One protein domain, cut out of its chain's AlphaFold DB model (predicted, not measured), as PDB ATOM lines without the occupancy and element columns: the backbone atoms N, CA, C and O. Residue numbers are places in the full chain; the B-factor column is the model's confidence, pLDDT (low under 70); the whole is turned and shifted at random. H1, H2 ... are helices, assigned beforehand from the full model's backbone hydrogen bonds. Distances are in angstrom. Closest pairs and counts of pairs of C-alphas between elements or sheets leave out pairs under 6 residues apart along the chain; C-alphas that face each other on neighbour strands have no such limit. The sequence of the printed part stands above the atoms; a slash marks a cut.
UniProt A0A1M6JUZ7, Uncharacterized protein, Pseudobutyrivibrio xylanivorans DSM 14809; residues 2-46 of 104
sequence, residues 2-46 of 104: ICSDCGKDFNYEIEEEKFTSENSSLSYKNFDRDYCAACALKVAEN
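AT A GLANCE: This is residues 2 to 46 of the 104 residues of an uncharacterized protein of Pseudobutyrivibrio xylanivorans DSM 14809 (UniProt A0A1M6JUZ7). Two short helices meet at a slant: the first turn of H2 packs on the side of H1, and H2 then leads away from it. Between them residues 23 to 36 swing out in a wide loop and fold back to the start of H2, while residues 2 to 11 make a curved lead-in before H1. The printed part has 45 residues with two named helices, H1 then H2, and no named strand; the class is all helix, though only 20 of the 45 residues are in named elements. It is compact, with a radius of gyration of the C-alphas of 9.3 A, and spans 26 by 23 by 15 A.

IN THESE COORDINATES: Start at C-alpha 2, at (-22.048, -21.949, 51.723), and pass residues 2 to 11. Find C-alpha 12 at (-19.743, -30.568, 54.380); from there H1, residues 12 to 22, runs 15.4 A to C-alpha 22. After residues 23 to 36 comes H2, residues 37 to 45, which runs 12.5 A from Ala 37 to C-alpha 45 at (-21.880, -33.549, 34.704).

HOW THE PARTS SIT: Look at Phe 19 and Ala 37, where H1 and H2 touch: these are their closest C-alphas, 5.0 A apart. Seven pairs of their C-alphas lie within 8 A, and their centres are 11.6 A apart. Their lines stand at a steep tilt of 55 degrees, and they run the same way. In H1 and H2 every O i to N i+4 pair is within hydrogen-bond range.

THE WHOLE: The two C-alphas farthest apart are those of Gly 7 and Ser 25, at 26.0 A. The printed part has no cut, and the link from H1 to H2, 14 residues, is long. The mean pLDDT of the printed part is 96.0, and no printed residue is under 70.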
ATOM      1  N   ILE A   2     -21.094 -22.534  52.683       98.00
ATOM      2  CA  ILE A   2     -22.048 -21.949  51.723       98.00
ATOM      3  C   ILE A   2     -21.842 -22.577  50.346       98.00
ATOM      4  O   ILE A   2     -20.730 -22.576  49.833       98.00
ATOM      5  N   CYS A   3     -22.907 -23.121  49.750       98.00
ATOM      6  CA  CYS A   3     -22.836 -23.741  48.428       98.00
ATOM      7  C   CYS A   3     -22.601 -22.682  47.347       98.00
ATOM      8  O   CYS A   3     -23.366 -21.724  47.236       98.00
ATOM      9  N   SER A   4     -21.589 -22.894  46.509       97.31
ATOM     10  CA  SER A   4     -21.155 -21.925  45.499       97.31
ATOM     11  C   SER A   4     -22.122 -21.783  44.317       97.31
ATOM     12  O   SER A   4     -22.113 -20.751  43.658       97.31
ATOM     13  N   ASP A   5     -22.980 -22.780  44.056       96.44
ATOM     14  CA  ASP A   5     -23.991 -22.715  42.982       96.44
ATOM     15  C   ASP A   5     -25.345 -22.183  43.486       96.44
ATOM     16  O   ASP A   5     -25.985 -21.389  42.804       96.44
ATOM     17  N   CYS A   6     -25.801 -22.582  44.685       97.19
ATOM     18  CA  CYS A   6     -27.147 -22.227  45.172       97.19
ATOM     19  C   CYS A   6     -27.197 -21.292  46.392       97.19
ATOM     20  O   CYS A   6     -28.289 -20.883  46.788       97.19
ATOM     21  N   GLY A   7     -26.060 -20.968  47.011       97.81
ATOM     22  CA  GLY A   7     -25.961 -20.038  48.143       97.81
ATOM     23  C   GLY A   7     -26.525 -20.548  49.474       97.81
ATOM     24  O   GLY A   7     -26.573 -19.793  50.442       97.81
ATOM     25  N   LYS A   8     -26.974 -21.806  49.549       97.56
ATOM     26  CA  LYS A   8     -27.503 -22.396  50.789       97.56
ATOM     27  C   LYS A   8     -26.377 -22.792  51.736       97.56
ATOM     28  O   LYS A   8     -25.349 -23.295  51.282       97.56
ATOM     29  N   ASP A   9     -26.606 -22.617  53.037       98.25
ATOM     30  CA  ASP A   9     -25.744 -23.227  54.047       98.25
ATOM     31  C   ASP A   9     -25.966 -24.745  54.100       98.25
ATOM     32  O   ASP A   9     -27.093 -25.227  53.944       98.25
ATOM     33  N   PHE A  10     -24.880 -25.484  54.285       97.94
ATOM     34  CA  PHE A  10     -24.868 -26.934  54.396       97.94
ATOM     35  C   PHE A  10     -23.716 -27.424  55.286       97.94
ATOM     36  O   PHE A  10     -22.733 -26.711  55.538       97.94
ATOM     37  N   ASN A  11     -23.826 -28.675  55.736       98.19
ATOM     38  CA  ASN A  11     -22.765 -29.391  56.439       98.19
ATOM     39  C   ASN A  11     -21.935 -30.200  55.428       98.19
ATOM     40  O   ASN A  11     -22.488 -31.044  54.726       98.19
ATOM     41  N   TYR A  12     -20.627 -29.941  55.365       96.56
ATOM     42  CA  TYR A  12     -19.743 -30.568  54.380       96.56
ATOM     43  C   TYR A  12     -19.673 -32.090  54.521       96.56
ATOM     44  O   TYR A  12     -19.831 -32.779  53.524       96.56
ATOM     45  N   GLU A  13     -19.499 -32.612  55.736       97.06
ATOM     46  CA  GLU A  13     -19.337 -34.054  55.978       97.06
ATOM     47  C   GLU A  13     -20.591 -34.836  55.558       97.06
ATOM     48  O   GLU A  13     -20.491 -35.875  54.909       97.06
ATOM     49  N   ILE A  14     -21.780 -34.294  55.852       97.75
ATOM     50  CA  ILE A  14     -23.062 -34.903  55.462       97.75
ATOM     51  C   ILE A  14     -23.231 -34.911  53.937       97.75
ATOM     52  O   ILE A  14     -23.670 -35.908  53.362       97.75
ATOM     53  N   GLU A  15     -22.918 -33.801  53.265       97.88
ATOM     54  CA  GLU A  15     -23.059 -33.716  51.808       97.88
ATOM     55  C   GLU A  15     -21.971 -34.524  51.073       97.88
ATOM     56  O   GLU A  15     -22.270 -35.120  50.040       97.88
ATOM     57  N   GLU A  16     -20.753 -34.620  51.616       97.19
ATOM     58  CA  GLU A  16     -19.676 -35.479  51.103       97.19
ATOM     59  C   GLU A  16     -20.065 -36.960  51.165       97.19
ATOM     60  O   GLU A  16     -19.934 -37.677  50.167       97.19
ATOM     61  N   GLU A  17     -20.580 -37.422  52.311       96.75
ATOM     62  CA  GLU A  17     -21.056 -38.798  52.481       96.75
ATOM     63  C   GLU A  17     -22.195 -39.101  51.503       96.75
ATOM     64  O   GLU A  17     -22.163 -40.106  50.783       96.75
ATOM     65  N   LYS A  18     -23.173 -38.193  51.409       97.12
ATOM     66  CA  LYS A  18     -24.290 -38.325  50.475       97.12
ATOM     67  C   LYS A  18     -23.803 -38.419  49.031       97.12
ATOM     68  O   LYS A  18     -24.172 -39.358  48.331       97.12
ATOM     69  N   PHE A  19     -22.949 -37.495  48.596       97.06
ATOM     70  CA  PHE A  19     -22.432 -37.487  47.231       97.06
ATOM     71  C   PHE A  19     -21.662 -38.769  46.907       97.06
ATOM     72  O   PHE A  19     -21.924 -39.388  45.879       97.06
ATOM     73  N   THR A  20     -20.751 -39.183  47.790       93.62
ATOM     74  CA  THR A  20     -19.873 -40.342  47.571       93.62
ATOM     75  C   THR A  20     -20.656 -41.656  47.575       93.62
ATOM     76  O   THR A  20     -20.347 -42.562  46.802       93.62
ATOM     77  N   SER A  21     -21.698 -41.767  48.408       94.06
ATOM     78  CA  SER A  21     -22.570 -42.950  48.429       94.06
ATOM     79  C   SER A  21     -23.401 -43.102  47.148       94.06
ATOM     80  O   SER A  21     -23.633 -44.225  46.701       94.06
ATOM     81  N   GLU A  22     -23.801 -41.989  46.528       93.50
ATOM     82  CA  GLU A  22     -24.565 -41.969  45.276       93.50
ATOM     83  C   GLU A  22     -23.664 -42.002  44.022       93.50
ATOM     84  O   GLU A  22     -24.112 -42.437  42.962       93.50
ATOM     85  N   ASN A  23     -22.394 -41.588  44.127       91.69
ATOM     86  CA  ASN A  23     -21.472 -41.401  42.998       91.69
ATOM     87  C   ASN A  23     -20.094 -42.010  43.288       91.69
ATOM     88  O   ASN A  23     -19.089 -41.309  43.349       91.69
ATOM     89  N   SER A  24     -20.033 -43.330  43.451       87.75
ATOM     90  CA  SER A  24     -18.836 -44.039  43.935       87.75
ATOM     91  C   SER A  24     -17.579 -43.917  43.061       87.75
ATOM     92  O   SER A  24     -16.484 -44.217  43.533       87.75
ATOM     93  N   SER A  25     -17.712 -43.497  41.800       87.88
ATOM     94  CA  SER A  25     -16.585 -43.235  40.898       87.88
ATOM     95  C   SER A  25     -16.038 -41.809  40.995       87.88
ATOM     96  O   SER A  25     -15.077 -41.498  40.301       87.88
ATOM     97  N   LEU A  26     -16.674 -40.938  41.782       92.88
ATOM     98  CA  LEU A  26     -16.338 -39.526  41.915       92.88
ATOM     99  C   LEU A  26     -15.950 -39.220  43.364       92.88
ATOM    100  O   LEU A  26     -16.636 -39.612  44.305       92.88
ATOM    101  N   SER A  27     -14.876 -38.460  43.552       94.38
ATOM    102  CA  SER A  27     -14.490 -37.936  44.866       94.38
ATOM    103  C   SER A  27     -15.049 -36.533  45.085       94.38
ATOM    104  O   SER A  27     -14.850 -35.650  44.255       94.38
ATOM    105  N   TYR A  28     -15.681 -36.285  46.234       96.56
ATOM    106  CA  TYR A  28     -16.161 -34.944  46.600       96.56
ATOM    107  C   TYR A  28     -15.038 -33.921  46.810       96.56
ATOM    108  O   TYR A  28     -15.257 -32.718  46.762       96.56
ATOM    109  N   LYS A  29     -13.810 -34.395  47.017       95.75
ATOM    110  CA  LYS A  29     -12.636 -33.543  47.249       95.75
ATOM    111  C   LYS A  29     -12.056 -32.961  45.963       95.75
ATOM    112  O   LYS A  29     -11.145 -32.145  46.025       95.75
ATOM    113  N   ASN A  30     -12.574 -33.393  44.816       96.94
ATOM    114  CA  ASN A  30     -12.068 -33.035  43.495       96.94
ATOM    115  C   ASN A  30     -12.758 -31.794  42.900       96.94
ATOM    116  O   ASN A  30     -12.498 -31.429  41.753       96.94
ATOM    117  N   PHE A  31     -13.620 -31.129  43.673       97.31
ATOM    118  CA  PHE A  31     -14.180 -29.829  43.314       97.31
ATOM    119  C   PHE A  31     -13.263 -28.688  43.767       97.31
ATOM    120  O   PHE A  31     -12.751 -28.695  44.883       97.31
ATOM    121  N   ASP A  32     -13.121 -27.659  42.928       95.81
ATOM    122  CA  ASP A  32     -12.359 -26.445  43.268       95.81
ATOM    123  C   ASP A  32     -13.104 -25.514  44.241       95.81
ATOM    124  O   ASP A  32     -12.519 -24.592  44.817       95.81
ATOM    125  N   ARG A  33     -14.411 -25.731  44.406       96.00
ATOM    126  CA  ARG A  33     -15.298 -24.943  45.265       96.00
ATOM    127  C   ARG A  33     -16.217 -25.838  46.082       96.00
ATOM    128  O   ARG A  33     -16.488 -26.982  45.729       96.00
ATOM    129  N   ASP A  34     -16.765 -25.257  47.141       96.44
ATOM    130  CA  ASP A  34     -17.720 -25.928  48.010       96.44
ATOM    131  C   ASP A  34     -19.119 -25.947  47.393       96.44
ATOM    132  O   ASP A  34     -19.698 -24.903  47.072       96.44
ATOM    133  N   TYR A  35     -19.691 -27.142  47.287       97.62
ATOM    134  CA  TYR A  35     -21.051 -27.382  46.816       97.62
ATOM    135  C   TYR A  35     -21.820 -28.204  47.851       97.62
ATOM    136  O   TYR A  35     -21.212 -28.851  48.695       97.62
ATOM    137  N   CYS A  36     -23.153 -28.186  47.803       98.00
ATOM    138  CA  CYS A  36     -23.948 -29.280  48.367       98.00
ATOM    139  C   CYS A  36     -24.029 -30.428  47.346       98.00
ATOM    140  O   CYS A  36     -23.842 -30.184  46.151       98.00
ATOM    141  N   ALA A  37     -24.370 -31.647  47.768       97.50
ATOM    142  CA  ALA A  37     -24.261 -32.855  46.946       97.50
ATOM    143  C   ALA A  37     -25.026 -32.744  45.616       97.50
ATOM    144  O   ALA A  37     -24.525 -33.129  44.561       97.50
ATOM    145  N   ALA A  38     -26.220 -32.145  45.647       96.81
ATOM    146  CA  ALA A  38     -27.030 -31.945  44.446       96.81
ATOM    147  C   ALA A  38     -26.375 -30.980  43.439       96.81
ATOM    148  O   ALA A  38     -26.420 -31.215  42.232       96.81
ATOM    149  N   CYS A  39     -25.767 -29.892  43.922       97.38
ATOM    150  CA  CYS A  39     -25.054 -28.942  43.067       97.38
ATOM    151  C   CYS A  39     -23.724 -29.522  42.577       97.38
ATOM    152  O   CYS A  39     -23.366 -29.299  41.427       97.38
ATOM    153  N   ALA A  40     -23.032 -30.299  43.410       97.50
ATOM    154  CA  ALA A  40     -21.800 -30.983  43.046       97.50
ATOM    155  C   ALA A  40     -22.016 -31.928  41.854       97.50
ATOM    156  O   ALA A  40     -21.295 -31.847  40.865       97.50
ATOM    157  N   LEU A  41     -23.068 -32.757  41.889       96.38
ATOM    158  CA  LEU A  41     -23.396 -33.649  40.770       96.38
ATOM    159  C   LEU A  41     -23.674 -32.866  39.481       96.38
ATOM    160  O   LEU A  41     -23.104 -33.163  38.435       96.38
ATOM    161  N   LYS A  42     -24.487 -31.807  39.573       95.81
ATOM    162  CA  LYS A  42     -24.775 -30.913  38.444       95.81
ATOM    163  C   LYS A  42     -23.498 -30.317  37.837       95.81
ATOM    164  O   LYS A  42     -23.415 -30.196  36.617       95.81
ATOM    165  N   VAL A  43     -22.534 -29.929  38.670       95.44
ATOM    166  CA  VAL A  43     -21.243 -29.378  38.237       95.44
ATOM    167  C   VAL A  43     -20.394 -30.454  37.556       95.44
ATOM    168  O   VAL A  43     -19.923 -30.228  36.447       95.44
ATOM    169  N   ALA A  44     -20.260 -31.640  38.156       95.12
ATOM    170  CA  ALA A  44     -19.453 -32.734  37.606       95.12
ATOM    171  C   ALA A  44     -19.984 -33.291  36.270       95.12
ATOM    172  O   ALA A  44     -19.244 -33.920  35.514       95.12
ATOM    173  N   GLU A  45     -21.269 -33.106  35.964       92.31
ATOM    174  CA  GLU A  45     -21.880 -33.549  34.704       92.31
ATOM    175  C   GLU A  45     -21.890 -32.484  33.602       92.31
ATOM    176  O   GLU A  45     -22.141 -32.817  32.441       92.31
ATOM    177  N   ASN A  46     -21.623 -31.216  33.928       93.31
ATOM    178  CA  ASN A  46     -21.792 -30.107  32.997       93.31
ATOM    179  C   ASN A  46     -20.441 -29.497  32.568       93.31
ATOM    180  O   ASN A  46     -19.816 -28.796  33.364       93.31
TER     181      ASN A  46